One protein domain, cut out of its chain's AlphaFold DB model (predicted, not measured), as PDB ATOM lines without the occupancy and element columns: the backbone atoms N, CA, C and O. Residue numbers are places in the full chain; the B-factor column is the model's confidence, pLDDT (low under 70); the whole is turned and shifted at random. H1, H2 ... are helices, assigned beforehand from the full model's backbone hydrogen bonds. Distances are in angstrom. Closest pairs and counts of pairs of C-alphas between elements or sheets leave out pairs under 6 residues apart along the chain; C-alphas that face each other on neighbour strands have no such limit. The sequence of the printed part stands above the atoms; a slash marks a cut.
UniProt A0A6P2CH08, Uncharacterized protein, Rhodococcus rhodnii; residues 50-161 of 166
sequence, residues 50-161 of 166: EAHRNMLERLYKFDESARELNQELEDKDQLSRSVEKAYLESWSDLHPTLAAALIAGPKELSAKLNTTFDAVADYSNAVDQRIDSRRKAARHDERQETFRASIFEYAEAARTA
ATOM      1  N   GLU A  50       7.445 -23.123  -6.627       93.38
ATOM      2  CA  GLU A  50       8.784 -23.100  -7.203       93.38
ATOM      3  C   GLU A  50       9.788 -23.899  -6.361       93.38
ATOM      4  O   GLU A  50      10.511 -24.730  -6.906       93.38
ATOM      5  N   ALA A  51       9.811 -23.725  -5.035       94.44
ATOM      6  CA  ALA A  51      10.733 -24.453  -4.165       94.44
ATOM      7  C   ALA A  51      10.530 -25.978  -4.235       94.44
ATOM      8  O   ALA A  51      11.498 -26.728  -4.385       94.44
ATOM      9  N   HIS A  52       9.279 -26.444  -4.167       95.06
ATOM     10  CA  HIS A  52       8.970 -27.875  -4.216       95.06
ATOM     11  C   HIS A  52       9.168 -28.472  -5.614       95.06
ATOM     12  O   HIS A  52       9.700 -29.577  -5.729       95.06
ATOM     13  N   ARG A  53       8.825 -27.725  -6.671       95.38
ATOM     14  CA  ARG A  53       9.123 -28.101  -8.057       95.38
ATOM     15  C   ARG A  53      10.627 -28.248  -8.276       95.38
ATOM     16  O   ARG A  53      11.063 -29.281  -8.773       95.38
ATOM     17  N   ASN A  54      11.416 -27.257  -7.864       96.25
ATOM     18  CA  ASN A  54      12.869 -27.289  -8.000       96.25
ATOM     19  C   ASN A  54      13.464 -28.493  -7.263       96.25
ATOM     20  O   ASN A  54      14.350 -29.154  -7.795       96.25
ATOM     21  N   MET A  55      12.960 -28.820  -6.068       96.75
ATOM     22  CA  MET A  55      13.400 -30.010  -5.339       96.75
ATOM     23  C   MET A  55      13.103 -31.308  -6.108       96.75
ATOM     24  O   MET A  55      13.986 -32.153  -6.229       96.75
ATOM     25  N   LEU A  56      11.898 -31.458  -6.675       97.06
ATOM     26  CA  LEU A  56      11.555 -32.613  -7.517       97.06
ATOM     27  C   LEU A  56      12.473 -32.723  -8.740       97.06
ATOM     28  O   LEU A  56      12.993 -33.800  -9.021       97.06
ATOM     29  N   GLU A  57      12.722 -31.612  -9.436       97.38
ATOM     30  CA  GLU A  57      13.635 -31.578 -10.585       97.38
ATOM     31  C   GLU A  57      15.050 -32.047 -10.201       97.38
ATOM     32  O   GLU A  57      15.665 -32.815 -10.944       97.38
ATOM     33  N   ARG A  58      15.564 -31.654  -9.024       97.88
ATOM     34  CA  ARG A  58      16.876 -32.124  -8.542       97.88
ATOM     35  C   ARG A  58      16.883 -33.600  -8.161       97.88
ATOM     36  O   ARG A  58      17.848 -34.279  -8.498       97.88
ATOM     37  N   LEU A  59      15.824 -34.112  -7.533       98.12
ATOM     38  CA  LEU A  59      15.700 -35.541  -7.211       98.12
ATOM     39  C   LEU A  59      15.724 -36.407  -8.479       98.12
ATOM     40  O   LEU A  59      16.466 -37.385  -8.537       98.12
ATOM     41  N   TYR A  60      14.982 -36.018  -9.522       98.12
ATOM     42  CA  TYR A  60      15.009 -36.728 -10.806       98.12
ATOM     43  C   TYR A  60      16.360 -36.607 -11.518       98.12
ATOM     44  O   TYR A  60      16.845 -37.588 -12.079       98.12
ATOM     45  N   LYS A  61      17.004 -35.433 -11.471       97.94
ATOM     46  CA  LYS A  61      18.354 -35.251 -12.027       97.94
ATOM     47  C   LYS A  61      19.377 -36.160 -11.337       97.94
ATOM     48  O   LYS A  61      20.250 -36.707 -12.011       97.94
ATOM     49  N   PHE A  62      19.273 -36.322 -10.020       98.38
ATOM     50  CA  PHE A  62      20.105 -37.262  -9.274       98.38
ATOM     51  C   PHE A  62      19.835 -38.714  -9.691       98.38
ATOM     52  O   PHE A  62      20.794 -39.423  -9.989       98.38
ATOM     53  N   ASP A  63      18.567 -39.149  -9.781       97.94
ATOM     54  CA  ASP A  63      18.231 -40.516 -10.227       97.94
ATOM     55  C   ASP A  63      18.834 -40.827 -11.601       97.94
ATOM     56  O   ASP A  63      19.436 -41.884 -11.793       97.94
ATOM     57  N   GLU A  64      18.728 -39.883 -12.537       98.06
ATOM     58  CA  GLU A  64      19.267 -40.044 -13.885       98.06
ATOM     59  C   GLU A  64      20.800 -40.088 -13.891       98.06
ATOM     60  O   GLU A  64      21.387 -40.984 -14.495       98.06
ATOM     61  N   SER A  65      21.463 -39.197 -13.148       97.81
ATOM     62  CA  SER A  65      22.931 -39.195 -13.045       97.81
ATOM     63  C   SER A  65      23.451 -40.483 -12.387       97.81
ATOM     64  O   SER A  65      24.446 -41.058 -12.827       97.81
ATOM     65  N   ALA A  66      22.752 -40.984 -11.363       96.81
ATOM     66  CA  ALA A  66      23.061 -42.257 -10.720       96.81
ATOM     67  C   ALA A  66      22.811 -43.454 -11.655       96.81
ATOM     68  O   ALA A  66      23.555 -44.435 -11.617       96.81
ATOM     69  N   ARG A  67      21.781 -43.394 -12.507       96.31
ATOM     70  CA  ARG A  67      21.508 -44.408 -13.536       96.31
ATOM     71  C   ARG A  67      22.629 -44.454 -14.573       96.31
ATOM     72  O   ARG A  67      23.122 -45.541 -14.861       96.31
ATOM     73  N   GLU A  68      23.037 -43.304 -15.106       96.62
ATOM     74  CA  GLU A  68      24.137 -43.199 -16.074       96.62
ATOM     75  C   GLU A  68      25.455 -43.725 -15.498       96.62
ATOM     76  O   GLU A  68      26.142 -44.518 -16.144       96.62
ATOM     77  N   LEU A  69      25.773 -43.356 -14.255       95.44
ATOM     78  CA  LEU A  69      26.951 -43.852 -13.547       95.44
ATOM     79  C   LEU A  69      26.907 -45.376 -13.364       95.44
ATOM     80  O   LEU A  69      27.887 -46.064 -13.644       95.44
ATOM     81  N   ASN A  70      25.770 -45.919 -12.924       93.69
ATOM     82  CA  ASN A  70      25.592 -47.362 -12.769       93.69
ATOM     83  C   ASN A  70      25.748 -48.111 -14.094       93.69
ATOM     84  O   ASN A  70      26.392 -49.157 -14.113       93.69
ATOM     85  N   GLN A  71      25.192 -47.575 -15.180       93.50
ATOM     86  CA  GLN A  71      25.332 -48.145 -16.516       93.50
ATOM     87  C   GLN A  71      26.800 -48.142 -16.966       93.50
ATOM     88  O   GLN A  71      27.303 -49.148 -17.457       93.50
ATOM     89  N   GLU A  72      27.531 -47.049 -16.738       94.50
ATOM     90  CA  GLU A  72      28.944 -46.990 -17.111       94.50
ATOM     91  C   GLU A  72      29.814 -47.953 -16.290       94.50
ATOM     92  O   GLU A  72      30.741 -48.551 -16.831       94.50
ATOM     93  N   LEU A  73      29.485 -48.159 -15.010       91.00
ATOM     94  CA  LEU A  73      30.129 -49.164 -14.161       91.00
ATOM     95  C   LEU A  73      29.830 -50.614 -14.591       91.00
ATOM     96  O   LEU A  73      30.548 -51.515 -14.161       91.00
ATOM     97  N   GLU A  74      28.774 -50.856 -15.373       89.00
ATOM     98  CA  GLU A  74      28.455 -52.171 -15.958       89.00
ATOM     99  C   GLU A  74      29.164 -52.383 -17.292       89.00
ATOM    100  O   GLU A  74      29.727 -53.451 -17.528       89.00
ATOM    101  N   ASP A  75      29.161 -51.356 -18.140       89.00
ATOM    102  CA  ASP A  75      29.627 -51.452 -19.521       89.00
ATOM    103  C   ASP A  75      31.146 -51.254 -19.662       89.00
ATOM    104  O   ASP A  75      31.724 -51.622 -20.689       89.00
ATOM    105  N   LYS A  76      31.808 -50.631 -18.672       85.56
ATOM    106  CA  LYS A  76      33.211 -50.206 -18.780       85.56
ATOM    107  C   LYS A  76      34.039 -50.541 -17.544       85.56
ATOM    108  O   LYS A  76      33.646 -50.306 -16.403       85.56
ATOM    109  N   ASP A  77      35.287 -50.944 -17.786       80.31
ATOM    110  CA  ASP A  77      36.280 -51.146 -16.723       80.31
ATOM    111  C   ASP A  77      36.700 -49.822 -16.055       80.31
ATOM    112  O   ASP A  77      37.011 -49.770 -14.862       80.31
ATOM    113  N   GLN A  78      36.687 -48.716 -16.808       84.50
ATOM    114  CA  GLN A  78      37.065 -47.387 -16.326       84.50
ATOM    115  C   GLN A  78      35.875 -46.430 -16.363       84.50
ATOM    116  O   GLN A  78      35.218 -46.280 -17.390       84.50
ATOM    117  N   LEU A  79      35.642 -45.766 -15.231       88.50
ATOM    118  CA  LEU A  79      34.580 -44.783 -15.060       88.50
ATOM    119  C   LEU A  79      35.000 -43.459 -15.706       88.50
ATOM    120  O   LEU A  79      36.127 -42.997 -15.492       88.50
ATOM    121  N   SER A  80      34.114 -42.836 -16.485       93.94
ATOM    122  CA  SER A  80      34.403 -41.518 -17.038       93.94
ATOM    123  C   SER A  80      34.351 -40.466 -15.938       93.94
ATOM    124  O   SER A  80      33.350 -40.325 -15.234       93.94
ATOM    125  N   ARG A  81      35.388 -39.622 -15.872       93.50
ATOM    126  CA  ARG A  81      35.407 -38.463 -14.965       93.50
ATOM    127  C   ARG A  81      34.215 -37.532 -15.171       93.50
ATOM    128  O   ARG A  81      33.820 -36.852 -14.234       93.50
ATOM    129  N   SER A  82      33.671 -37.449 -16.388       95.94
ATOM    130  CA  SER A  82      32.515 -36.589 -16.659       95.94
ATOM    131  C   SER A  82      31.242 -37.111 -15.993       95.94
ATOM    132  O   SER A  82      30.479 -36.310 -15.465       95.94
ATOM    133  N   VAL A  83      31.034 -38.430 -15.999       95.19
ATOM    134  CA  VAL A  83      29.843 -39.079 -15.431       95.19
ATOM    135  C   VAL A  83      29.937 -39.101 -13.909       95.19
ATOM    136  O   VAL A  83      28.992 -38.708 -13.232       95.19
ATOM    137  N   GLU A  84      31.111 -39.438 -13.368       95.00
ATOM    138  CA  GLU A  84      31.385 -39.342 -11.929       95.00
ATOM    139  C   GLU A  84      31.145 -37.921 -11.404       95.00
ATOM    140  O   GLU A  84      30.442 -37.717 -10.416       95.00
ATOM    141  N   LYS A  85      31.670 -36.915 -12.113       96.94
ATOM    142  CA  LYS A  85      31.464 -35.512 -11.759       96.94
ATOM    143  C   LYS A  85      29.983 -35.121 -11.807       96.94
ATOM    144  O   LYS A  85      29.524 -34.458 -10.885       96.94
ATOM    145  N   ALA A  86      29.245 -35.523 -12.844       97.38
ATOM    146  CA  ALA A  86      27.820 -35.216 -12.967       97.38
ATOM    147  C   ALA A  86      27.000 -35.817 -11.813       97.38
ATOM    148  O   ALA A  86      26.156 -35.129 -11.236       97.38
ATOM    149  N   TYR A  87      27.299 -37.061 -11.425       97.69
ATOM    150  CA  TYR A  87      26.712 -37.703 -10.250       97.69
ATOM    151  C   TYR A  87      26.988 -36.901  -8.970       97.69
ATOM    152  O   TYR A  87      26.040 -36.505  -8.288       97.69
ATOM    153  N   LEU A  88      28.251 -36.570  -8.682       96.75
ATOM    154  CA  LEU A  88      28.620 -35.814  -7.477       96.75
ATOM    155  C   LEU A  88      27.997 -34.411  -7.443       96.75
ATOM    156  O   LEU A  88      27.522 -33.969  -6.395       96.75
ATOM    157  N   GLU A  89      27.957 -33.719  -8.584       97.38
ATOM    158  CA  GLU A  89      27.282 -32.425  -8.706       97.38
ATOM    159  C   GLU A  89      25.785 -32.564  -8.410       97.38
ATOM    160  O   GLU A  89      25.250 -31.804  -7.603       97.38
ATOM    161  N   SER A  90      25.119 -33.567  -8.993       97.38
ATOM    162  CA  SER A  90      23.691 -33.813  -8.767       97.38
ATOM    163  C   SER A  90      23.364 -34.142  -7.306       97.38
ATOM    164  O   SER A  90      22.352 -33.667  -6.799       97.38
ATOM    165  N   TRP A  91      24.241 -34.879  -6.614       96.56
ATOM    166  CA  TRP A  91      24.121 -35.153  -5.182       96.56
ATOM    167  C   TRP A  91      24.271 -33.870  -4.355       96.56
ATOM    168  O   TRP A  91      23.430 -33.559  -3.511       96.56
ATOM    169  N   SER A  92      25.301 -33.069  -4.644       95.12
ATOM    170  CA  SER A  92      25.557 -31.813  -3.930       95.12
ATOM    171  C   SER A  92      24.441 -30.775  -4.108       95.12
ATOM    172  O   SER A  92      24.129 -30.036  -3.171       95.12
ATOM    173  N   ASP A  93      23.798 -30.766  -5.281       95.19
ATOM    174  CA  ASP A  93      22.691 -29.874  -5.628       95.19
ATOM    175  C   ASP A  93      21.439 -30.117  -4.761       95.19
ATOM    176  O   ASP A  93      20.611 -29.212  -4.639       95.19
ATOM    177  N   LEU A  94      21.285 -31.298  -4.143       94.38
ATOM    178  CA  LEU A  94      20.093 -31.638  -3.356       94.38
ATOM    179  C   LEU A  94      20.008 -30.866  -2.033       94.38
ATOM    180  O   LEU A  94      18.917 -30.465  -1.626       94.38
ATOM    181  N   HIS A  95      21.131 -30.634  -1.351       89.88
ATOM    182  CA  HIS A  95      21.155 -29.962  -0.046       89.88
ATOM    183  C   HIS A  95      20.595 -28.527  -0.055       89.88
ATOM    184  O   HIS A  95      19.732 -28.225   0.778       89.88
ATOM    185  N   PRO A  96      21.033 -27.617  -0.952       90.19
ATOM    186  CA  PRO A  96      20.490 -26.261  -0.978       90.19
ATOM    187  C   PRO A  96      18.999 -26.240  -1.350       90.19
ATOM    188  O   PRO A  96      18.250 -25.428  -0.803       90.19
ATOM    189  N   THR A  97      18.536 -27.145  -2.221       93.00
ATOM    190  CA  THR A  97      17.112 -27.228  -2.583       93.00
ATOM    191  C   THR A  97      16.255 -27.858  -1.490       93.00
ATOM    192  O   THR A  97      15.124 -27.415  -1.288       93.00
ATOM    193  N   LEU A  98      16.798 -28.816  -0.731       93.06
ATOM    194  CA  LEU A  98      16.139 -29.407   0.434       93.06
ATOM    195  C   LEU A  98      15.795 -28.324   1.459       93.06
ATOM    196  O   LEU A  98      14.647 -28.221   1.884       93.06
ATOM    197  N   ALA A  99      16.767 -27.483   1.820       90.25
ATOM    198  CA  ALA A  99      16.553 -26.413   2.791       90.25
ATOM    199  C   ALA A  99      15.446 -25.442   2.341       90.25
ATOM    200  O   ALA A  99      14.564 -25.100   3.130       90.25
ATOM    201  N   ALA A 100      15.455 -25.036   1.066       92.06
ATOM    202  CA  ALA A 100      14.431 -24.154   0.512       92.06
ATOM    203  C   ALA A 100      13.026 -24.783   0.573       92.06
ATOM    204  O   ALA A 100      12.080 -24.132   1.017       92.06
ATOM    205  N   ALA A 101      12.894 -26.054   0.185       93.62
ATOM    206  CA  ALA A 101      11.619 -26.769   0.203       93.62
ATOM    207  C   ALA A 101      11.107 -27.036   1.632       93.62
ATOM    208  O   ALA A 101       9.913 -26.888   1.891       93.62
ATOM    209  N   LEU A 102      11.993 -27.346   2.586       92.31
ATOM    210  CA  LEU A 102      11.623 -27.529   3.994       92.31
ATOM    211  C   LEU A 102      11.075 -26.249   4.635       92.31
ATOM    212  O   LEU A 102      10.170 -26.328   5.461       92.31
ATOM    213  N   ILE A 103      11.611 -25.083   4.262       90.31
ATOM    214  CA  ILE A 103      11.160 -23.780   4.777       90.31
ATOM    215  C   ILE A 103       9.842 -23.347   4.123       90.31
ATOM    216  O   ILE A 103       9.019 -22.686   4.760       90.31
ATOM    217  N   ALA A 104       9.649 -23.675   2.846       88.81
ATOM    218  CA  ALA A 104       8.506 -23.205   2.077       88.81
ATOM    219  C   ALA A 104       7.205 -23.968   2.398       88.81
ATOM    220  O   ALA A 104       6.130 -23.355   2.429       88.81
ATOM    221  N   GLY A 105       7.297 -25.278   2.634       83.38
ATOM    222  CA  GLY A 105       6.145 -26.175   2.730       83.38
ATOM    223  C   GLY A 105       5.471 -26.271   4.107       83.38
ATOM    224  O   GLY A 105       6.034 -25.864   5.126       83.38
ATOM    225  N   PRO A 106       4.248 -26.832   4.162       87.50
ATOM    226  CA  PRO A 106       3.618 -27.246   5.413       87.50
ATOM    227  C   PRO A 106       4.362 -28.438   6.042       87.50
ATOM    228  O   PRO A 106       5.054 -29.189   5.353       87.50
ATOM    229  N   LYS A 107       4.196 -28.638   7.359       87.38
ATOM    230  CA  LYS A 107       4.950 -29.644   8.138       87.38
ATOM    231  C   LYS A 107       4.780 -31.066   7.605       87.38
ATOM    232  O   LYS A 107       5.723 -31.853   7.638       87.38
ATOM    233  N   GLU A 108       3.588 -31.390   7.124       87.62
ATOM    234  CA  GLU A 108       3.238 -32.689   6.555       87.62
ATOM    235  C   GLU A 108       4.074 -32.976   5.301       87.62
ATOM    236  O   GLU A 108       4.596 -34.080   5.132       87.62
ATOM    237  N   LEU A 109       4.271 -31.957   4.459       92.62
ATOM    238  CA  LEU A 109       5.087 -32.059   3.256       92.62
ATOM    239  C   LEU A 109       6.580 -32.138   3.599       92.62
ATOM    240  O   LEU A 109       7.307 -32.908   2.975       92.62
ATOM    241  N   SER A 110       7.032 -31.416   4.630       92.94
ATOM    242  CA  SER A 110       8.403 -31.524   5.145       92.94
ATOM    243  C   SER A 110       8.724 -32.935   5.649       92.94
ATOM    244  O   SER A 110       9.823 -33.430   5.416       92.94
ATOM    245  N   ALA A 111       7.777 -33.604   6.315       92.88
ATOM    246  CA  ALA A 111       7.964 -34.978   6.780       92.88
ATOM    247  C   ALA A 111       8.152 -35.949   5.606       92.88
ATOM    248  O   ALA A 111       9.092 -36.742   5.618       92.88
ATOM    249  N   LYS A 112       7.313 -35.838   4.566       95.25
ATOM    250  CA  LYS A 112       7.461 -36.628   3.335       95.25
ATOM    251  C   LYS A 112       8.789 -36.358   2.636       95.25
ATOM    252  O   LYS A 112       9.476 -37.303   2.269       95.25
ATOM    253  N   LEU A 113       9.179 -35.090   2.528       95.81
ATOM    254  CA  LEU A 113      10.455 -34.702   1.938       95.81
ATOM    255  C   LEU A 113      11.656 -35.289   2.696       95.81
ATOM    256  O   LEU A 113      12.595 -35.760   2.062       95.81
ATOM    257  N   ASN A 114      11.620 -35.308   4.029       95.31
ATOM    258  CA  ASN A 114      12.673 -35.942   4.826       95.31
ATOM    259  C   ASN A 114      12.751 -37.450   4.554       95.31
ATOM    260  O   ASN A 114      13.841 -37.951   4.322       95.31
ATOM    261  N   THR A 115      11.618 -38.157   4.484       96.44
ATOM    262  CA  THR A 115      11.604 -39.585   4.113       96.44
ATOM    263  C   THR A 115      12.202 -39.826   2.725       96.44
ATOM    264  O   THR A 115      12.987 -40.754   2.545       96.44
ATOM    265  N   THR A 116      11.881 -38.979   1.744       97.44
ATOM    266  CA  THR A 116      12.492 -39.037   0.407       97.44
ATOM    267  C   THR A 116      13.999 -38.778   0.462       97.44
ATOM    268  O   THR A 116      14.764 -39.420  -0.258       97.44
ATOM    269  N   PHE A 117      14.447 -37.859   1.320       96.44
ATOM    270  CA  PHE A 117      15.864 -37.542   1.482       96.44
ATOM    271  C   PHE A 117      16.648 -38.644   2.219       96.44
ATOM    272  O   PHE A 117      17.800 -38.914   1.891       96.44
ATOM    273  N   ASP A 118      16.026 -39.350   3.157       97.31
ATOM    274  CA  ASP A 118      16.633 -40.537   3.764       97.31
ATOM    275  C   ASP A 118      16.803 -41.644   2.709       97.31
ATOM    276  O   ASP A 118      17.879 -42.227   2.573       97.31
ATOM    277  N   ALA A 119      15.782 -41.866   1.871       97.50
ATOM    278  CA  ALA A 119      15.841 -42.852   0.794       97.50
ATOM    279  C   ALA A 119      16.896 -42.513  -0.278       97.50
ATOM    280  O   ALA A 119      17.591 -43.411  -0.763       97.50
ATOM    281  N   VAL A 120      17.055 -41.230  -0.642       97.38
ATOM    282  CA  VAL A 120      18.092 -40.811  -1.603       97.38
ATOM    283  C   VAL A 120      19.498 -40.952  -1.022       97.38
ATOM    284  O   VAL A 120      20.400 -41.379  -1.737       97.38
ATOM    285  N   ALA A 121      19.682 -40.698   0.279       95.94
ATOM    286  CA  ALA A 121      20.946 -40.945   0.968       95.94
ATOM    287  C   ALA A 121      21.291 -42.441   1.029       95.94
ATOM    288  O   ALA A 121      22.418 -42.831   0.721       95.94
ATOM    289  N   ASP A 122      20.324 -43.299   1.353       96.38
ATOM    290  CA  ASP A 122      20.520 -44.753   1.374       96.38
ATOM    291  C   ASP A 122      20.884 -45.319  -0.002       96.38
ATOM    292  O   ASP A 122      21.729 -46.226  -0.109       96.38
ATOM    293  N   TYR A 123      20.264 -44.786  -1.057       97.19
ATOM    294  CA  TYR A 123      20.592 -45.147  -2.429       97.19
ATOM    295  C   TYR A 123      21.964 -44.605  -2.853       97.19
ATOM    296  O   TYR A 123      22.768 -45.377  -3.370       97.19
ATOM    297  N   SER A 124      22.287 -43.342  -2.557       96.62
ATOM    298  CA  SER A 124      23.616 -42.762  -2.813       96.62
ATOM    299  C   SER A 124      24.727 -43.582  -2.149       96.62
ATOM    300  O   SER A 124      25.668 -43.986  -2.823       96.62
ATOM    301  N   ASN A 125      24.550 -43.988  -0.888       94.75
ATOM    302  CA  ASN A 125      25.490 -44.877  -0.198       94.75
ATOM    303  C   ASN A 125      25.698 -46.218  -0.933       94.75
ATOM    304  O   ASN A 125      26.794 -46.778  -0.926       94.75
ATOM    305  N   ALA A 126      24.648 -46.767  -1.556       94.50
ATOM    306  CA  ALA A 126      24.747 -47.999  -2.341       94.50
ATOM    307  C   ALA A 126      25.510 -47.794  -3.658       94.50
ATOM    308  O   ALA A 126      26.234 -48.694  -4.093       94.50
ATOM    309  N   VAL A 127      25.343 -46.625  -4.280       93.50
ATOM    310  CA  VAL A 127      26.071 -46.216  -5.484       93.50
ATOM    311  C   VAL A 127      27.544 -45.974  -5.159       93.50
ATOM    312  O   VAL A 127      28.407 -46.540  -5.823       93.50
ATOM    313  N   ASP A 128      27.849 -45.247  -4.088       93.31
ATOM    314  CA  ASP A 128      29.221 -44.967  -3.649       93.31
ATOM    315  C   ASP A 128      29.973 -46.261  -3.311       93.31
ATOM    316  O   ASP A 128      31.082 -46.498  -3.792       93.31
ATOM    317  N   GLN A 129      29.323 -47.188  -2.596       92.56
ATOM    318  CA  GLN A 129      29.887 -48.517  -2.348       92.56
ATOM    319  C   GLN A 129      30.211 -49.260  -3.654       92.56
ATOM    320  O   GLN A 129      31.181 -50.027  -3.717       92.56
ATOM    321  N   ARG A 130      29.403 -49.067  -4.700       89.50
ATOM    322  CA  ARG A 130      29.636 -49.670  -6.013       89.50
ATOM    323  C   ARG A 130      30.827 -49.034  -6.727       89.50
ATOM    324  O   ARG A 130      31.594 -49.777  -7.340       89.50
ATOM    325  N   ILE A 131      31.002 -47.716  -6.626       89.44
ATOM    326  CA  ILE A 131      32.181 -47.004  -7.147       89.44
ATOM    327  C   ILE A 131      33.454 -47.583  -6.515       89.44
ATOM    328  O   ILE A 131      34.369 -47.987  -7.240       89.44
ATOM    329  N   ASP A 132      33.469 -47.713  -5.186       88.88
ATOM    330  CA  ASP A 132      34.637 -48.159  -4.419       88.88
ATOM    331  C   ASP A 132      34.971 -49.638  -4.639       88.88
ATOM    332  O   ASP A 132      36.119 -50.017  -4.877       88.88
ATOM    333  N   SER A 133      33.964 -50.507  -4.533       87.25
ATOM    334  CA  SER A 133      34.176 -51.958  -4.524       87.25
ATOM    335  C   SER A 133      34.083 -52.610  -5.903       87.25
ATOM    336  O   SER A 133      34.381 -53.801  -6.031       87.25
ATOM    337  N   ARG A 134      33.616 -51.869  -6.920       83.44
ATOM    338  CA  ARG A 134      33.217 -52.393  -8.243       83.44
ATOM    339  C   ARG A 134      32.209 -53.540  -8.172       83.44
ATOM    340  O   ARG A 134      32.059 -54.314  -9.113       83.44
ATOM    341  N   ARG A 135      31.497 -53.657  -7.052       85.56
ATOM    342  CA  ARG A 135      30.460 -54.660  -6.825       85.56
ATOM    343  C   ARG A 135      29.169 -53.965  -6.456       85.56
ATOM    344  O   ARG A 135      29.158 -52.996  -5.705       85.56
ATOM    345  N   LYS A 136      28.067 -54.493  -6.975       85.00
ATOM    346  CA  LYS A 136      26.734 -54.015  -6.625       85.00
ATOM    347  C   LYS A 136      26.505 -54.218  -5.125       85.00
ATOM    348  O   LYS A 136      26.693 -55.328  -4.619       85.00
ATOM    349  N   ALA A 137      26.123 -53.153  -4.423       83.56
ATOM    350  CA  ALA A 137      25.775 -53.229  -3.010       83.56
ATOM    351  C   ALA A 137      24.617 -54.216  -2.787       83.56
ATOM    352  O   ALA A 137      23.757 -54.414  -3.654       83.56
ATOM    353  N   ALA A 138      24.568 -54.826  -1.601       83.88
ATOM    354  CA  ALA A 138      23.426 -55.647  -1.224       83.88
ATOM    355  C   ALA A 138      22.146 -54.798  -1.274       83.88
ATOM    356  O   ALA A 138      22.126 -53.684  -0.750       83.88
ATOM    357  N   ARG A 139      21.083 -55.336  -1.887       90.69
ATOM    358  CA  ARG A 139      19.784 -54.653  -2.033       90.69
ATOM    359  C   ARG A 139      19.850 -53.322  -2.800       90.69
ATOM    360  O   ARG A 139      18.999 -52.466  -2.603       90.69
ATOM    361  N   HIS A 140      20.836 -53.136  -3.680       92.31
ATOM    362  CA  HIS A 140      20.939 -51.925  -4.504       92.31
ATOM    363  C   HIS A 140      19.634 -51.616  -5.262       92.31
ATOM    364  O   HIS A 140      19.168 -50.483  -5.232       92.31
ATOM    365  N   ASP A 141      19.026 -52.625  -5.892       93.56
ATOM    366  CA  ASP A 141      17.790 -52.447  -6.672       93.56
ATOM    367  C   ASP A 141      16.597 -52.067  -5.790       93.56
ATOM    368  O   ASP A 141      15.845 -51.163  -6.130       93.56
ATOM    369  N   GLU A 142      16.480 -52.684  -4.614       95.75
ATOM    370  CA  GLU A 142      15.449 -52.353  -3.620       95.75
ATOM    371  C   GLU A 142      15.596 -50.909  -3.120       95.75
ATOM    372  O   GLU A 142      14.605 -50.194  -2.984       95.75
ATOM    373  N   ARG A 143      16.831 -50.440  -2.888       96.25
ATOM    374  CA  ARG A 143      17.097 -49.047  -2.490       96.25
ATOM    375  C   ARG A 143      16.755 -48.063  -3.604       96.25
ATOM    376  O   ARG A 143      16.154 -47.029  -3.327       96.25
ATOM    377  N   GLN A 144      17.090 -48.394  -4.850       96.75
ATOM    378  CA  GLN A 144      16.715 -47.587  -6.012       96.75
ATOM    379  C   GLN A 144      15.190 -47.502  -6.165       96.75
ATOM    380  O   GLN A 144      14.647 -46.419  -6.373       96.75
ATOM    381  N   GLU A 145      14.492 -48.632  -6.053       97.19
ATOM    382  CA  GLU A 145      13.032 -48.691  -6.134       97.19
ATOM    383  C   GLU A 145      12.377 -47.900  -4.997       97.19
ATOM    384  O   GLU A 145      11.488 -47.089  -5.252       97.19
ATOM    385  N   THR A 146      12.875 -48.055  -3.767       97.69
ATOM    386  CA  THR A 146      12.411 -47.304  -2.587       97.69
ATOM    387  C   THR A 146      12.585 -45.801  -2.784       97.69
ATOM    388  O   THR A 146      11.654 -45.029  -2.553       97.69
ATOM    389  N   PHE A 147      13.755 -45.375  -3.267       97.94
ATOM    390  CA  PHE A 147      14.008 -43.979  -3.594       97.94
ATOM    391  C   PHE A 147      13.017 -43.467  -4.646       97.94
ATOM    392  O   PHE A 147      12.326 -42.479  -4.401       97.94
ATOM    393  N   ARG A 148      12.863 -44.160  -5.777       97.69
ATOM    394  CA  ARG A 148      11.934 -43.751  -6.842       97.69
ATOM    395  C   ARG A 148      10.492 -43.681  -6.356       97.69
ATOM    396  O   ARG A 148       9.824 -42.682  -6.613       97.69
ATOM    397  N   ALA A 149      10.030 -44.685  -5.613       97.88
ATOM    398  CA  ALA A 149       8.706 -44.690  -4.996       97.88
ATOM    399  C   ALA A 149       8.511 -43.473  -4.075       97.88
ATOM    400  O   ALA A 149       7.492 -42.789  -4.163       97.88
ATOM    401  N   SER A 150       9.523 -43.132  -3.271       97.75
ATOM    402  CA  SER A 150       9.468 -41.966  -2.386       97.75
ATOM    403  C   SER A 150       9.384 -40.627  -3.138       97.75
ATOM    404  O   SER A 150       8.768 -39.694  -2.623       97.75
ATOM    405  N   ILE A 151       9.939 -40.518  -4.357       97.31
ATOM    406  CA  ILE A 151       9.756 -39.328  -5.209       97.31
ATOM    407  C   ILE A 151       8.287 -39.205  -5.624       97.31
ATOM    408  O   ILE A 151       7.719 -38.118  -5.524       97.31
ATOM    409  N   PHE A 152       7.663 -40.303  -6.065       96.50
ATOM    410  CA  PHE A 152       6.252 -40.303  -6.463       96.50
ATOM    411  C   PHE A 152       5.336 -39.930  -5.296       96.50
ATOM    412  O   PHE A 152       4.475 -39.065  -5.450       96.50
ATOM    413  N   GLU A 153       5.550 -40.516  -4.115       96.50
ATOM    414  CA  GLU A 153       4.774 -40.170  -2.920       96.50
ATOM    415  C   GLU A 153       4.919 -38.695  -2.531       96.50
ATOM    416  O   GLU A 153       3.937 -38.046  -2.164       96.50
ATOM    417  N   TYR A 154       6.137 -38.153  -2.605       96.19
ATOM    418  CA  TYR A 154       6.385 -36.745  -2.320       96.19
ATOM    419  C   TYR A 154       5.737 -35.825  -3.363       96.19
ATOM    420  O   TYR A 154       5.149 -34.811  -2.991       96.19
ATOM    421  N   ALA A 155       5.779 -36.184  -4.649       95.00
ATOM    422  CA  ALA A 155       5.127 -35.425  -5.712       95.00
ATOM    423  C   ALA A 155       3.600 -35.375  -5.538       95.00
ATOM    424  O   ALA A 155       3.008 -34.301  -5.645       95.00
ATOM    425  N   GLU A 156       2.967 -36.502  -5.209       94.31
ATOM    426  CA  GLU A 156       1.525 -36.574  -4.923       94.31
ATOM    427  C   GLU A 156       1.143 -35.761  -3.678       94.31
ATOM    428  O   GLU A 156       0.177 -34.988  -3.689       94.31
ATOM    429  N   ALA A 157       1.946 -35.857  -2.613       93.81
ATOM    430  CA  ALA A 157       1.756 -35.041  -1.419       93.81
ATOM    431  C   ALA A 157       1.899 -33.541  -1.728       93.81
ATOM    432  O   ALA A 157       1.106 -32.739  -1.235       93.81
ATOM    433  N   ALA A 158       2.871 -33.157  -2.562       92.62
ATOM    434  CA  ALA A 158       3.077 -31.773  -2.976       92.62
ATOM    435  C   ALA A 158       1.904 -31.244  -3.813       92.62
ATOM    436  O   ALA A 158       1.446 -30.135  -3.554       92.62
ATOM    437  N   ARG A 159       1.378 -32.031  -4.763       90.19
ATOM    438  CA  ARG A 159       0.188 -31.662  -5.556       90.19
ATOM    439  C   ARG A 159      -1.015 -31.368  -4.676       90.19
ATOM    440  O   ARG A 159      -1.614 -30.302  -4.796       90.19
ATOM    441  N   THR A 160      -1.290 -32.277  -3.743       89.62
ATOM    442  CA  THR A 160      -2.419 -32.166  -2.817       89.62
ATOM    443  C   THR A 160      -2.249 -30.979  -1.866       89.62
ATOM    444  O   THR A 160      -3.167 -30.188  -1.681       89.62
ATOM    445  N   ALA A 161      -1.069 -30.826  -1.258       87.38
ATOM    446  CA  ALA A 161      -0.830 -29.814  -0.227       87.38
ATOM    447  C   ALA A 161      -0.680 -28.386  -0.777       87.38
ATOM    448  O   ALA A 161      -0.841 -27.424  -0.025       87.38
TER     449      ALA A 161
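This is residues 50 to 161 of the 166 residues of an uncharacterized protein of Rhodococcus rhodnii (UniProt A0A6P2CH08). Look for an elongated bundle of four columns of helix, its longest helix H4 side by side with H5 and H1, and the fourth column made of two short helices, H2 and H3, one after the other. H1, H3, H4 and H5 form the up-and-down bundle, each running against the one before it. The printed part has 112 residues with five named helices, H1 to H5 in chain order, and no named strand: all helix. It is compact, with a radius of gyration of the C-alphas of 14.4 A and spans of 46 by 26 by 17 A.

Find C-alpha 107 at (4.950, -29.644, 8.138); from there H4 runs 38.9 A to residue 133. H5, residues 140 to 161, covers 31.3 A and ends at (-0.830, -29.814, -0.227). H1, residues 50 to 75, starts at (8.784, -23.100, -7.203) and covers 37.3 A. H2 holds residues 81 to 92, H3 residues 94 to 104.

From H4, look to H5: they form a hairpin and touch at a shallow tilt of 21 degrees, with the C-alphas of Ala 119 and Phe 147 closest, 4.9 A. H3 and H4, also a hairpin, touch at Leu 102 and Ser 110, whose C-alphas are closest at 5.3 A; H4 uses residues 109 to 113 alone. H1 is the hub, touching the other four; its closest C-alphas to H2 are Ser 65 and Tyr 87, 4.9 A. H2 and H3 meet only through their link. H3 and H5 are apart. In the five helices every O i to N i+4 pair is within hydrogen-bond range.

The farthest C-alphas, Asp 77 and Pro 106, are 46.1 A apart. The printed part has no cut and no long link, and no printed residue is under 70 in pLDDT.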